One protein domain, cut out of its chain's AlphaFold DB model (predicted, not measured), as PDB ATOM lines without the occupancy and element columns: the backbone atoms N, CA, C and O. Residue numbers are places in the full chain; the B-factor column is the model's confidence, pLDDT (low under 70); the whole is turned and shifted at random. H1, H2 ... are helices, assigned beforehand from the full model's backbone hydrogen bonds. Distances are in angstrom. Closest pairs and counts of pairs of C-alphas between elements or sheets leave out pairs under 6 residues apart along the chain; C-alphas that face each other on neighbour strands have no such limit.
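What this domain is: This is residues 14 to 107 of the 108 residues of an uncharacterized protein of Rhodovulum sp. BSW8 (UniProt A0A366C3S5). H2, H3 and H4 fold back and forth in a flat row, H3 in the middle, and H1 crosses H3 over one side, touching all three. The 94 printed residues include four named helices, H1 to H4 in order, and no named strand: all helix, an up-and-down bundle, each helix running against the one before. It is compact, radius of gyration of the C-alphas 13.5 A, and spans 42 by 34 by 15 A.

How they stand to each other: Start with H1, residues 17 to 39; it touches H3, residues 66 to 84, at a steep tilt of 44 degrees, closest at C-alphas 32 and 76, 4.2 A. H2, residues 41 to 62, is apart from H4, residues 88 to 105. O i to N i+4 pairs are within hydrogen-bond range throughout H4, in 15 of 19 in H1, 16 of 18 in H2 and 14 of 15 in H3.

Where its parts are: Find C-alpha 17 at (-21.442, 19.201, -0.888); H1 runs 31.8 A, H2 31.6 A, H3 27.3 A and H4 26.1 A, to C-alpha 105 at (-30.356, 18.590, 2.743).

The domain as a whole: The printed part has no cut, its three links are tight, and no printed residue is under 70 in pLDDT.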
ATOM      1  N   ILE A  14     -21.649  12.067  -0.391       81.88
ATOM      2  CA  ILE A  14     -23.035  12.201   0.118       81.88
ATOM      3  C   ILE A  14     -23.116  13.229   1.258       81.88
ATOM      4  O   ILE A  14     -23.970  14.109   1.252       81.88
ATOM      5  N   GLY A  15     -22.155  13.177   2.182       84.44
ATOM      6  CA  GLY A  15     -21.976  14.140   3.267       84.44
ATOM      7  C   GLY A  15     -20.894  15.190   2.992       84.44
ATOM      8  O   GLY A  15     -20.266  15.671   3.931       84.44
ATOM      9  N   ASP A  16     -20.617  15.567   1.745       88.25
ATOM     10  CA  ASP A  16     -19.676  16.650   1.418       88.25
ATOM     11  C   ASP A  16     -20.102  17.413   0.147       88.25
ATOM     12  O   ASP A  16     -19.617  17.123  -0.950       88.25
ATOM     13  N   PRO A  17     -20.969  18.438   0.267       91.38
ATOM     14  CA  PRO A  17     -21.442  19.201  -0.888       91.38
ATOM     15  C   PRO A  17     -20.303  19.903  -1.639       91.38
ATOM     16  O   PRO A  17     -20.347  20.015  -2.861       91.38
ATOM     17  N   TRP A  18     -19.259  20.352  -0.936       91.12
ATOM     18  CA  TRP A  18     -18.115  21.009  -1.569       91.12
ATOM     19  C   TRP A  18     -17.172  20.007  -2.233       91.12
ATOM     20  O   TRP A  18     -16.558  20.316  -3.253       91.12
ATOM     21  N   GLY A  19     -17.022  18.809  -1.669       90.00
ATOM     22  CA  GLY A  19     -16.344  17.683  -2.315       90.00
ATOM     23  C   GLY A  19     -17.011  17.301  -3.630       90.00
ATOM     24  O   GLY A  19     -16.336  17.296  -4.658       90.00
ATOM     25  N   TYR A  20     -18.331  17.121  -3.608       93.12
ATOM     26  CA  TYR A  20     -19.129  16.871  -4.808       93.12
ATOM     27  C   TYR A  20     -18.979  17.983  -5.849       93.12
ATOM     28  O   TYR A  20     -18.671  17.697  -7.003       93.12
ATOM     29  N   ALA A  21     -19.123  19.250  -5.440       94.75
ATOM     30  CA  ALA A  21     -19.027  20.379  -6.362       94.75
ATOM     31  C   ALA A  21     -17.685  20.401  -7.108       94.75
ATOM     32  O   ALA A  21     -17.640  20.575  -8.325       94.75
ATOM     33  N   ARG A  22     -16.583  20.187  -6.375       94.38
ATOM     34  CA  ARG A  22     -15.230  20.111  -6.942       94.38
ATOM     35  C   ARG A  22     -15.065  18.912  -7.874       94.38
ATOM     36  O   ARG A  22     -14.419  19.067  -8.905       94.38
ATOM     37  N   ASN A  23     -15.648  17.763  -7.527       93.38
ATOM     38  CA  ASN A  23     -15.610  16.562  -8.360       93.38
ATOM     39  C   ASN A  23     -16.287  16.807  -9.710       93.38
ATOM     40  O   ASN A  23     -15.643  16.720 -10.752       93.38
ATOM     41  N   GLN A  24     -17.548  17.241  -9.682       95.81
ATOM     42  CA  GLN A  24     -18.335  17.432 -10.899       95.81
ATOM     43  C   GLN A  24     -17.829  18.577 -11.767       95.81
ATOM     44  O   GLN A  24     -17.787  18.471 -12.992       95.81
ATOM     45  N   THR A  25     -17.351  19.653 -11.141       96.69
ATOM     46  CA  THR A  25     -16.681  20.733 -11.876       96.69
ATOM     47  C   THR A  25     -15.419  20.222 -12.569       96.69
ATOM     48  O   THR A  25     -15.134  20.621 -13.694       96.69
ATOM     49  N   GLY A  26     -14.658  19.331 -11.932       94.94
ATOM     50  CA  GLY A  26     -13.475  18.743 -12.543       94.94
ATOM     51  C   GLY A  26     -13.801  17.780 -13.683       94.94
ATOM     52  O   GLY A  26     -13.158  17.865 -14.728       94.94
ATOM     53  N   HIS A  27     -14.829  16.939 -13.551       96.50
ATOM     54  CA  HIS A  27     -15.312  16.105 -14.657       96.50
ATOM     55  C   HIS A  27     -15.756  16.953 -15.850       96.50
ATOM     56  O   HIS A  27     -15.286  16.743 -16.968       96.50
ATOM     57  N   ALA A  28     -16.558  17.991 -15.615       97.81
ATOM     58  CA  ALA A  28     -16.976  18.887 -16.683       97.81
ATOM     59  C   ALA A  28     -15.804  19.653 -17.311       97.81
ATOM     60  O   ALA A  28     -15.649  19.649 -18.529       97.81
ATOM     61  N   LEU A  29     -14.968  20.320 -16.512       96.50
ATOM     62  CA  LEU A  29     -13.978  21.259 -17.043       96.50
ATOM     63  C   LEU A  29     -12.668  20.594 -17.464       96.50
ATOM     64  O   LEU A  29     -12.132  20.927 -18.515       96.50
ATOM     65  N   ILE A  30     -12.134  19.678 -16.658       95.62
ATOM     66  CA  ILE A  30     -10.805  19.092 -16.888       95.62
ATOM     67  C   ILE A  30     -10.906  17.904 -17.839       95.62
ATOM     68  O   ILE A  30     -10.081  17.779 -18.739       95.62
ATOM     69  N   ILE A  31     -11.905  17.042 -17.646       95.81
ATOM     70  CA  ILE A  31     -12.050  15.822 -18.446       95.81
ATOM     71  C   ILE A  31     -12.870  16.083 -19.713       95.81
ATOM     72  O   ILE A  31     -12.489  15.628 -20.788       95.81
ATOM     73  N   GLY A  32     -13.967  16.836 -19.610       97.38
ATOM     74  CA  GLY A  32     -14.828  17.146 -20.751       97.38
ATOM     75  C   GLY A  32     -14.344  18.322 -21.603       97.38
ATOM     76  O   GLY A  32     -13.996  18.165 -22.771       97.38
ATOM     77  N   PHE A  33     -14.341  19.523 -21.026       98.31
ATOM     78  CA  PHE A  33     -14.145  20.780 -21.754       98.31
ATOM     79  C   PHE A  33     -12.711  20.961 -22.262       98.31
ATOM     80  O   PHE A  33     -12.501  21.261 -23.438       98.31
ATOM     81  N   LEU A  34     -11.715  20.790 -21.387       97.75
ATOM     82  CA  LEU A  34     -10.327  21.154 -21.673       97.75
ATOM     83  C   LEU A  34      -9.724  20.405 -22.880       97.75
ATOM     84  O   LEU A  34      -9.102  21.075 -23.707       97.75
ATOM     85  N   PRO A  35      -9.917  19.081 -23.064       97.56
ATOM     86  CA  PRO A  35      -9.384  18.387 -24.236       97.56
ATOM     87  C   PRO A  35      -9.940  18.935 -25.550       97.56
ATOM     88  O   PRO A  35      -9.186  19.139 -26.496       97.56
ATOM     89  N   VAL A  36     -11.241  19.233 -25.603       98.25
ATOM     90  CA  VAL A  36     -11.903  19.766 -26.806       98.25
ATOM     91  C   VAL A  36     -11.507  21.212 -27.061       98.25
ATOM     92  O   VAL A  36     -11.276  21.599 -28.203       98.25
ATOM     93  N   PHE A  37     -11.371  22.005 -26.000       97.75
ATOM     94  CA  PHE A  37     -10.924  23.388 -26.102       97.75
ATOM     95  C   PHE A  37      -9.485  23.498 -26.632       97.75
ATOM     96  O   PHE A  37      -9.203  24.364 -27.455       97.75
ATOM     97  N   LEU A  38      -8.581  22.613 -26.194       97.75
ATOM     98  CA  LEU A  38      -7.164  22.656 -26.581       97.75
ATOM     99  C   LEU A  38      -6.862  21.952 -27.910       97.75
ATOM    100  O   LEU A  38      -5.990  22.401 -28.649       97.75
ATOM    101  N   LEU A  39      -7.541  20.841 -28.204       97.44
ATOM    102  CA  LEU A  39      -7.254  19.984 -29.365       97.44
ATOM    103  C   LEU A  39      -8.293  20.130 -30.490       97.44
ATOM    104  O   LEU A  39      -8.142  19.544 -31.564       97.44
ATOM    105  N   GLY A  40      -9.343  20.918 -30.256       96.88
ATOM    106  CA  GLY A  40     -10.438  21.159 -31.187       96.88
ATOM    107  C   GLY A  40     -11.535  20.082 -31.163       96.88
ATOM    108  O   GLY A  40     -11.465  19.106 -30.410       96.88
ATOM    109  N   PRO A  41     -12.561  20.224 -32.027       97.19
ATOM    110  CA  PRO A  41     -13.751  19.364 -32.028       97.19
ATOM    111  C   PRO A  41     -13.470  17.868 -32.208       97.19
ATOM    112  O   PRO A  41     -14.235  17.030 -31.735       97.19
ATOM    113  N   TRP A  42     -12.356  17.514 -32.849       96.62
ATOM    114  CA  TRP A  42     -11.942  16.127 -33.076       96.62
ATOM    115  C   TRP A  42     -11.664  15.357 -31.780       96.62
ATOM    116  O   TRP A  42     -11.765  14.133 -31.767       96.62
ATOM    117  N   ALA A  43     -11.361  16.058 -30.683       97.06
ATOM    118  CA  ALA A  43     -11.150  15.447 -29.375       97.06
ATOM    119  C   ALA A  43     -12.452  15.118 -28.625       97.06
ATOM    120  O   ALA A  43     -12.396  14.413 -27.620       97.06
ATOM    121  N   ALA A  44     -13.621  15.555 -29.112       97.06
ATOM    122  CA  ALA A  44     -14.905  15.348 -28.438       97.06
ATOM    123  C   ALA A  44     -15.253  13.861 -28.253       97.06
ATOM    124  O   ALA A  44     -15.482  13.408 -27.132       97.06
ATOM    125  N   LEU A  45     -15.258  13.083 -29.343       97.06
ATOM    126  CA  LEU A  45     -15.582  11.654 -29.281       97.06
ATOM    127  C   LEU A  45     -14.529  10.843 -28.504       97.06
ATOM    128  O   LEU A  45     -14.935  10.034 -27.670       97.06
ATOM    129  N   PRO A  46     -13.209  11.057 -28.693       96.38
ATOM    130  CA  PRO A  46     -12.196  10.424 -27.852       96.38
ATOM    131  C   PRO A  46     -12.355  10.728 -26.360       96.38
ATOM    132  O   PRO A  46     -12.257   9.803 -25.560       96.38
ATOM    133  N   ALA A  47     -12.633  11.979 -25.974       95.00
ATOM    134  CA  ALA A  47     -12.792  12.354 -24.567       95.00
ATOM    135  C   ALA A  47     -13.962  11.605 -23.907       95.00
ATOM    136  O   ALA A  47     -13.783  10.983 -22.860       95.00
ATOM    137  N   ILE A  48     -15.133  11.587 -24.558       96.69
ATOM    138  CA  ILE A  48     -16.310  10.848 -24.070       96.69
ATOM    139  C   ILE A  48     -16.027   9.343 -24.053       96.69
ATOM    140  O   ILE A  48     -16.295   8.675 -23.059       96.69
ATOM    141  N   GLY A  49     -15.480   8.801 -25.144       96.56
ATOM    142  CA  GLY A  49     -15.257   7.365 -25.304       96.56
ATOM    143  C   GLY A  49     -14.265   6.802 -24.289       96.56
ATOM    144  O   GLY A  49     -14.554   5.797 -23.642       96.56
ATOM    145  N   LEU A  50     -13.121   7.464 -24.104       94.69
ATOM    146  CA  LEU A  50     -12.112   7.050 -23.125       94.69
ATOM    147  C   LEU A  50     -12.662   7.106 -21.697       94.69
ATOM    148  O   LEU A  50     -12.414   6.189 -20.915       94.69
ATOM    149  N   TYR A  51     -13.448   8.134 -21.373       94.12
ATOM    150  CA  TYR A  51     -14.050   8.247 -20.050       94.12
ATOM    151  C   TYR A  51     -15.168   7.220 -19.819       94.12
ATOM    152  O   TYR A  51     -15.220   6.595 -18.767       94.12
ATOM    153  N   ALA A  52     -16.005   6.937 -20.820       95.50
ATOM    154  CA  ALA A  52     -17.015   5.882 -20.727       95.50
ATOM    155  C   ALA A  52     -16.393   4.486 -20.529       95.50
ATOM    156  O   ALA A  52     -16.931   3.666 -19.784       95.50
ATOM    157  N   ILE A  53     -15.244   4.210 -21.161       95.38
ATOM    158  CA  ILE A  53     -14.477   2.975 -20.929       95.38
ATOM    159  C   ILE A  53     -13.971   2.922 -19.484       95.38
ATOM    160  O   ILE A  53     -14.048   1.869 -18.849       95.38
ATOM    161  N   TRP A  54     -13.474   4.046 -18.963       92.88
ATOM    162  CA  TRP A  54     -13.033   4.150 -17.575       92.88
ATOM    163  C   TRP A  54     -14.174   3.874 -16.587       92.88
ATOM    164  O   TRP A  54     -14.020   3.014 -15.720       92.88
ATOM    165  N   GLU A  55     -15.341   4.490 -16.771       91.62
ATOM    166  CA  GLU A  55     -16.524   4.253 -15.932       91.62
ATOM    167  C   GLU A  55     -17.011   2.799 -16.000       91.62
ATOM    168  O   GLU A  55     -17.317   2.173 -14.983       91.62
ATOM    169  N   ALA A  56     -16.999   2.196 -17.192       91.62
ATOM    170  CA  ALA A  56     -17.320   0.779 -17.346       91.62
ATOM    171  C   ALA A  56     -16.330  -0.127 -16.588       91.62
ATOM    172  O   ALA A  56     -16.735  -1.149 -16.021       91.62
ATOM    173  N   ALA A  57     -15.045   0.241 -16.554       89.62
ATOM    174  CA  ALA A  57     -14.035  -0.465 -15.774       89.62
ATOM    175  C   ALA A  57     -14.246  -0.269 -14.264       89.62
ATOM    176  O   ALA A  57     -14.177  -1.251 -13.524       89.62
ATOM    177  N   GLN A  58     -14.566   0.945 -13.805       86.06
ATOM    178  CA  GLN A  58     -14.908   1.221 -12.403       86.06
ATOM    179  C   GLN A  58     -16.097   0.384 -11.925       86.06
ATOM    180  O   GLN A  58     -16.015  -0.277 -10.885       86.06
ATOM    181  N   TRP A  59     -17.169   0.334 -12.716       88.62
ATOM    182  CA  TRP A  59     -18.349  -0.466 -12.397       88.62
ATOM    183  C   TRP A  59     -18.028  -1.963 -12.306       88.62
ATOM    184  O   TRP A  59     -18.374  -2.614 -11.319       88.62
ATOM    185  N   ARG A  60     -17.343  -2.523 -13.312       90.31
ATOM    186  CA  ARG A  60     -17.117  -3.977 -13.380       90.31
ATOM    187  C   ARG A  60     -16.004  -4.492 -12.480       90.31
ATOM    188  O   ARG A  60     -16.099  -5.624 -12.017       90.31
ATOM    189  N   LEU A  61     -14.941  -3.715 -12.291       89.69
ATOM    190  CA  LEU A  61     -13.726  -4.184 -11.618       89.69
ATOM    191  C   LEU A  61     -13.600  -3.664 -10.186       89.69
ATOM    192  O   LEU A  61     -12.946  -4.308  -9.372       89.69
ATOM    193  N   TYR A  62     -14.230  -2.530  -9.868       83.19
ATOM    194  CA  TYR A  62     -14.069  -1.852  -8.577       83.19
ATOM    195  C   TYR A  62     -15.381  -1.696  -7.798       83.19
ATOM    196  O   TYR A  62     -15.386  -1.092  -6.728       83.19
ATOM    197  N   GLY A  63     -16.487  -2.257  -8.302       83.69
ATOM    198  CA  GLY A  63     -17.780  -2.258  -7.613       83.69
ATOM    199  C   GLY A  63     -18.420  -0.874  -7.487       83.69
ATOM    200  O   GLY A  63     -19.237  -0.668  -6.591       83.69
ATOM    201  N   ALA A  64     -18.049   0.076  -8.351       83.81
ATOM    202  CA  ALA A  64     -18.660   1.402  -8.372       83.81
ATOM    203  C   ALA A  64     -20.157   1.316  -8.721       83.81
ATOM    204  O   ALA A  64     -20.579   0.446  -9.487       83.81
ATOM    205  N   ALA A  65     -20.974   2.219  -8.176       89.06
ATOM    206  CA  ALA A  65     -22.390   2.264  -8.516       89.06
ATOM    207  C   ALA A  65     -22.575   2.755  -9.961       89.06
ATOM    208  O   ALA A  65     -21.959   3.727 -10.381       89.06
ATOM    209  N   LEU A  66     -23.474   2.131 -10.723       89.44
ATOM    210  CA  LEU A  66     -23.728   2.559 -12.104       89.44
ATOM    211  C   LEU A  66     -24.247   4.008 -12.179       89.44
ATOM    212  O   LEU A  66     -23.922   4.734 -13.111       89.44
ATOM    213  N   SER A  67     -25.037   4.434 -11.190       89.44
ATOM    214  CA  SER A  67     -25.555   5.804 -11.104       89.44
ATOM    215  C   SER A  67     -24.450   6.850 -10.981       89.44
ATOM    216  O   SER A  67     -24.585   7.932 -11.542       89.44
ATOM    217  N   ASP A  68     -23.368   6.514 -10.278       88.00
ATOM    218  CA  ASP A  68     -22.218   7.392 -10.085       88.00
ATOM    219  C   ASP A  68     -21.521   7.667 -11.422       88.00
ATOM    220  O   ASP A  68     -21.335   8.821 -11.801       88.00
ATOM    221  N   GLY A  69     -21.247   6.606 -12.186       91.62
ATOM    222  CA  GLY A  69     -20.604   6.746 -13.490       91.62
ATOM    223  C   GLY A  69     -21.489   7.403 -14.547       91.62
ATOM    224  O   GLY A  69     -20.993   8.123 -15.408       91.62
ATOM    225  N   LEU A  70     -22.813   7.218 -14.477       94.62
ATOM    226  CA  LEU A  70     -23.745   7.947 -15.345       94.62
ATOM    227  C   LEU A  70     -23.773   9.447 -15.031       94.62
ATOM    228  O   LEU A  70     -23.848  10.253 -15.958       94.62
ATOM    229  N   GLU A  71     -23.713   9.822 -13.751       95.25
ATOM    230  CA  GLU A  71     -23.632  11.225 -13.344       95.25
ATOM    231  C   GLU A  71     -22.320  11.850 -13.834       95.25
ATOM    232  O   GLU A  71     -22.353  12.863 -14.535       95.25
ATOM    233  N   ASP A  72     -21.180  11.212 -13.567       94.94
ATOM    234  CA  ASP A  72     -19.872  11.710 -13.998       94.94
ATOM    235  C   ASP A  72     -19.773  11.803 -15.535       94.94
ATOM    236  O   ASP A  72     -19.351  12.831 -16.079       94.94
ATOM    237  N   LEU A  73     -20.259  10.793 -16.269       96.56
ATOM    238  CA  LEU A  73     -20.301  10.808 -17.735       96.56
ATOM    239  C   LEU A  73     -21.190  11.935 -18.284       96.56
ATOM    240  O   LEU A  73     -20.870  12.508 -19.333       96.56
ATOM    241  N   ALA A  74     -22.279  12.287 -17.595       97.56
ATOM    242  CA  ALA A  74     -23.128  13.412 -17.978       97.56
ATOM    243  C   ALA A  74     -22.381  14.749 -17.854       97.56
ATOM    244  O   ALA A  74     -22.447  15.567 -18.776       97.56
ATOM    245  N   TYR A  75     -21.611  14.957 -16.780       98.12
ATOM    246  CA  TYR A  75     -20.773  16.153 -16.634       98.12
ATOM    247  C   TYR A  75     -19.636  16.191 -17.659       98.12
ATOM    248  O   TYR A  75     -19.422  17.241 -18.265       98.12
ATOM    249  N   VAL A  76     -18.953  15.071 -17.926       98.12
ATOM    250  CA  VAL A  76     -17.917  14.993 -18.977       98.12
ATOM    251  C   VAL A  76     -18.501  15.332 -20.347       98.12
ATOM    252  O   VAL A  76     -17.972  16.189 -21.055       98.12
ATOM    253  N   THR A  77     -19.627  14.713 -20.706       98.38
ATOM    254  CA  THR A  77     -20.306  14.963 -21.986       98.38
ATOM    255  C   THR A  77     -20.767  16.413 -22.087       98.38
ATOM    256  O   THR A  77     -20.550  17.064 -23.108       98.38
ATOM    257  N   GLY A  78     -21.356  16.960 -21.025       98.31
ATOM    258  CA  GLY A  78     -21.750  18.362 -20.996       98.31
ATOM    259  C   GLY A  78     -20.554  19.305 -21.108       98.31
ATOM    260  O   GLY A  78     -20.650  20.317 -21.792       98.31
ATOM    261  N   GLY A  79     -19.412  18.974 -20.501       98.44
ATOM    262  CA  GLY A  79     -18.162  19.719 -20.648       98.44
ATOM    263  C   GLY A  79     -17.655  19.743 -22.089       98.44
ATOM    264  O   GLY A  79     -17.325  20.807 -22.612       98.44
ATOM    265  N   VAL A  80     -17.671  18.586 -22.759       98.56
ATOM    266  CA  VAL A  80     -17.368  18.461 -24.196       98.56
ATOM    267  C   VAL A  80     -18.296  19.346 -25.028       98.56
ATOM    268  O   VAL A  80     -17.833  20.120 -25.862       98.56
ATOM    269  N   LEU A  81     -19.606  19.272 -24.781       98.50
ATOM    270  CA  LEU A  81     -20.591  20.088 -25.488       98.50
ATOM    271  C   LEU A  81     -20.414  21.581 -25.197       98.50
ATOM    272  O   LEU A  81     -20.539  22.387 -26.111       98.50
ATOM    273  N   ALA A  82     -20.068  21.956 -23.967       98.31
ATOM    274  CA  ALA A  82     -19.811  23.339 -23.580       98.31
ATOM    275  C   ALA A  82     -18.598  23.943 -24.301       98.31
ATOM    276  O   ALA A  82     -18.607  25.139 -24.594       98.31
ATOM    277  N   ALA A  83     -17.584  23.138 -24.633       98.19
ATOM    278  CA  ALA A  83     -16.451  23.587 -25.444       98.19
ATOM    279  C   ALA A  83     -16.853  23.905 -26.895       98.19
ATOM    280  O   ALA A  83     -16.226  24.745 -27.537       98.19
ATOM    281  N   LEU A  84     -17.909  23.263 -27.404       97.56
ATOM    282  CA  LEU A  84     -18.455  23.494 -28.746       97.56
ATOM    283  C   LEU A  84     -19.559  24.562 -28.754       97.56
ATOM    284  O   LEU A  84     -19.725  25.286 -29.734       97.56
ATOM    285  N   TRP A  85     -20.321  24.662 -27.665       97.81
ATOM    286  CA  TRP A  85     -21.447  25.572 -27.500       97.81
ATOM    287  C   TRP A  85     -21.621  25.945 -26.020       97.81
ATOM    288  O   TRP A  85     -22.267  25.245 -25.236       97.81
ATOM    289  N   TRP A  86     -21.048  27.092 -25.644       96.19
ATOM    290  CA  TRP A  86     -20.958  27.556 -24.254       96.19
ATOM    291  C   TRP A  86     -22.283  27.614 -23.463       96.19
ATOM    292  O   TRP A  86     -22.214  27.427 -22.246       96.19
ATOM    293  N   PRO A  87     -23.484  27.821 -24.053       98.06
ATOM    294  CA  PRO A  87     -24.728  27.849 -23.278       98.06
ATOM    295  C   PRO A  87     -25.027  26.562 -22.497       98.06
ATOM    296  O   PRO A  87     -25.759  26.613 -21.511       98.06
ATOM    297  N   VAL A  88     -24.412  25.425 -22.853       97.94
ATOM    298  CA  VAL A  88     -24.493  24.173 -22.070       97.94
ATOM    299  C   VAL A  88     -24.005  24.362 -20.626       97.94
ATOM    300  O   VAL A  88     -24.500  23.692 -19.719       97.94
ATOM    301  N   LEU A  89     -23.113  25.327 -20.368       96.62
ATOM    302  CA  LEU A  89     -22.656  25.668 -19.016       96.62
ATOM    303  C   LEU A  89     -23.805  26.074 -18.083       96.62
ATOM    304  O   LEU A  89     -23.721  25.822 -16.884       96.62
ATOM    305  N   ILE A  90     -24.887  26.657 -18.611       98.12
ATOM    306  CA  ILE A  90     -26.064  27.026 -17.813       98.12
ATOM    307  C   ILE A  90     -26.739  25.765 -17.267       98.12
ATOM    308  O   ILE A  90     -27.059  25.695 -16.083       98.12
ATOM    309  N   VAL A  91     -26.904  24.742 -18.110       97.94
ATOM    310  CA  VAL A  91     -27.499  23.458 -17.708       97.94
ATOM    311  C   VAL A  91     -26.613  22.762 -16.676       97.94
ATOM    312  O   VAL A  91     -27.109  22.333 -15.635       97.94
ATOM    313  N   LEU A  92     -25.298  22.729 -16.908       97.94
ATOM    314  CA  LEU A  92     -24.342  22.156 -15.957       97.94
ATOM    315  C   LEU A  92     -24.345  22.884 -14.612       97.94
ATOM    316  O   LEU A  92     -24.268  22.235 -13.572       97.94
ATOM    317  N   ALA A  93     -24.478  24.212 -14.608       97.75
ATOM    318  CA  ALA A  93     -24.580  24.989 -13.376       97.75
ATOM    319  C   ALA A  93     -25.849  24.640 -12.582       97.75
ATOM    320  O   ALA A  93     -25.786  24.512 -11.360       97.75
ATOM    321  N   VAL A  94     -26.983  24.437 -13.262       98.25
ATOM    322  CA  VAL A  94     -28.242  24.019 -12.623       98.25
ATOM    323  C   VAL A  94     -28.129  22.603 -12.055       98.25
ATOM    324  O   VAL A  94     -28.509  22.379 -10.906       98.25
ATOM    325  N   MET A  95     -27.558  21.663 -12.813       97.69
ATOM    326  CA  MET A  95     -27.300  20.299 -12.333       97.69
ATOM    327  C   MET A  95     -26.388  20.304 -11.101       97.69
ATOM    328  O   MET A  95     -26.698  19.658 -10.098       97.69
ATOM    329  N   LEU A  96     -25.314  21.099 -11.135       97.44
ATOM    330  CA  LEU A  96     -24.368  21.224 -10.029       97.44
ATOM    331  C   LEU A  96     -25.045  21.789  -8.784       97.44
ATOM    332  O   LEU A  96     -24.887  21.245  -7.693       97.44
ATOM    333  N   ALA A  97     -25.827  22.859  -8.945       97.19
ATOM    334  CA  ALA A  97     -26.581  23.463  -7.856       97.19
ATOM    335  C   ALA A  97     -27.568  22.467  -7.233       97.19
ATOM    336  O   ALA A  97     -27.629  22.365  -6.009       97.19
ATOM    337  N   SER A  98     -28.277  21.690  -8.059       97.06
ATOM    338  CA  SER A  98     -29.198  20.645  -7.602       97.06
ATOM    339  C   SER A  98     -28.478  19.570  -6.780       97.06
ATOM    340  O   SER A  98     -28.863  19.311  -5.639       97.06
ATOM    341  N   GLY A  99     -27.380  19.007  -7.290       94.25
ATOM    342  CA  GLY A  99     -26.630  17.968  -6.580       94.25
ATOM    343  C   GLY A  99     -25.930  18.463  -5.309       94.25
ATOM    344  O   GLY A  99     -25.803  17.709  -4.338       94.25
ATOM    345  N   VAL A 100     -25.499  19.730  -5.281       95.44
ATOM    346  CA  VAL A 100     -24.963  20.392  -4.078       95.44
ATOM    347  C   VAL A 100     -26.056  20.580  -3.034       95.44
ATOM    348  O   VAL A 100     -25.823  20.295  -1.859       95.44
ATOM    349  N   GLN A 101     -27.230  21.060  -3.443       96.44
ATOM    350  CA  GLN A 101     -28.351  21.314  -2.545       96.44
ATOM    351  C   GLN A 101     -28.881  20.015  -1.931       96.44
ATOM    352  O   GLN A 101     -29.004  19.945  -0.712       96.44
ATOM    353  N   TYR A 102     -29.050  18.958  -2.729       93.81
ATOM    354  CA  TYR A 102     -29.436  17.633  -2.233       93.81
ATOM    355  C   TYR A 102     -28.505  17.138  -1.114       93.81
ATOM    356  O   TYR A 102     -28.940  16.708  -0.051       93.81
ATOM    357  N   ARG A 103     -27.188  17.285  -1.291       93.19
ATOM    358  CA  ARG A 103     -26.200  16.894  -0.269       93.19
ATOM    359  C   ARG A 103     -26.209  17.793   0.967       93.19
ATOM    360  O   ARG A 103     -25.803  17.353   2.038       93.19
ATOM    361  N   ARG A 104     -26.625  19.057   0.839       92.31
ATOM    362  CA  ARG A 104     -26.840  19.942   1.998       92.31
ATOM    363  C   ARG A 104     -28.061  19.502   2.796       92.31
ATOM    364  O   ARG A 104     -27.980  19.483   4.016       92.31
ATOM    365  N   GLU A 105     -29.135  19.111   2.116       92.94
ATOM    366  CA  GLU A 105     -30.356  18.590   2.743       92.94
ATOM    367  C   GLU A 105     -30.099  17.282   3.494       92.94
ATOM    368  O   GLU A 105     -30.641  17.095   4.569       92.94
ATOM    369  N   LEU A 106     -29.202  16.423   3.001       89.44
ATOM    370  CA  LEU A 106     -28.802  15.200   3.712       89.44
ATOM    371  C   LEU A 106     -27.927  15.438   4.958       89.44
ATOM    372  O   LEU A 106     -27.691  14.503   5.721       89.44
ATOM    373  N   LYS A 107     -27.382  16.648   5.142       82.00
ATOM    374  CA  LYS A 107     -26.553  17.006   6.306       82.00
ATOM    375  C   LYS A 107     -27.327  17.656   7.449       82.00
ATOM    376  O   LYS A 107     -26.807  17.654   8.566       82.00
TER     377      LYS A 107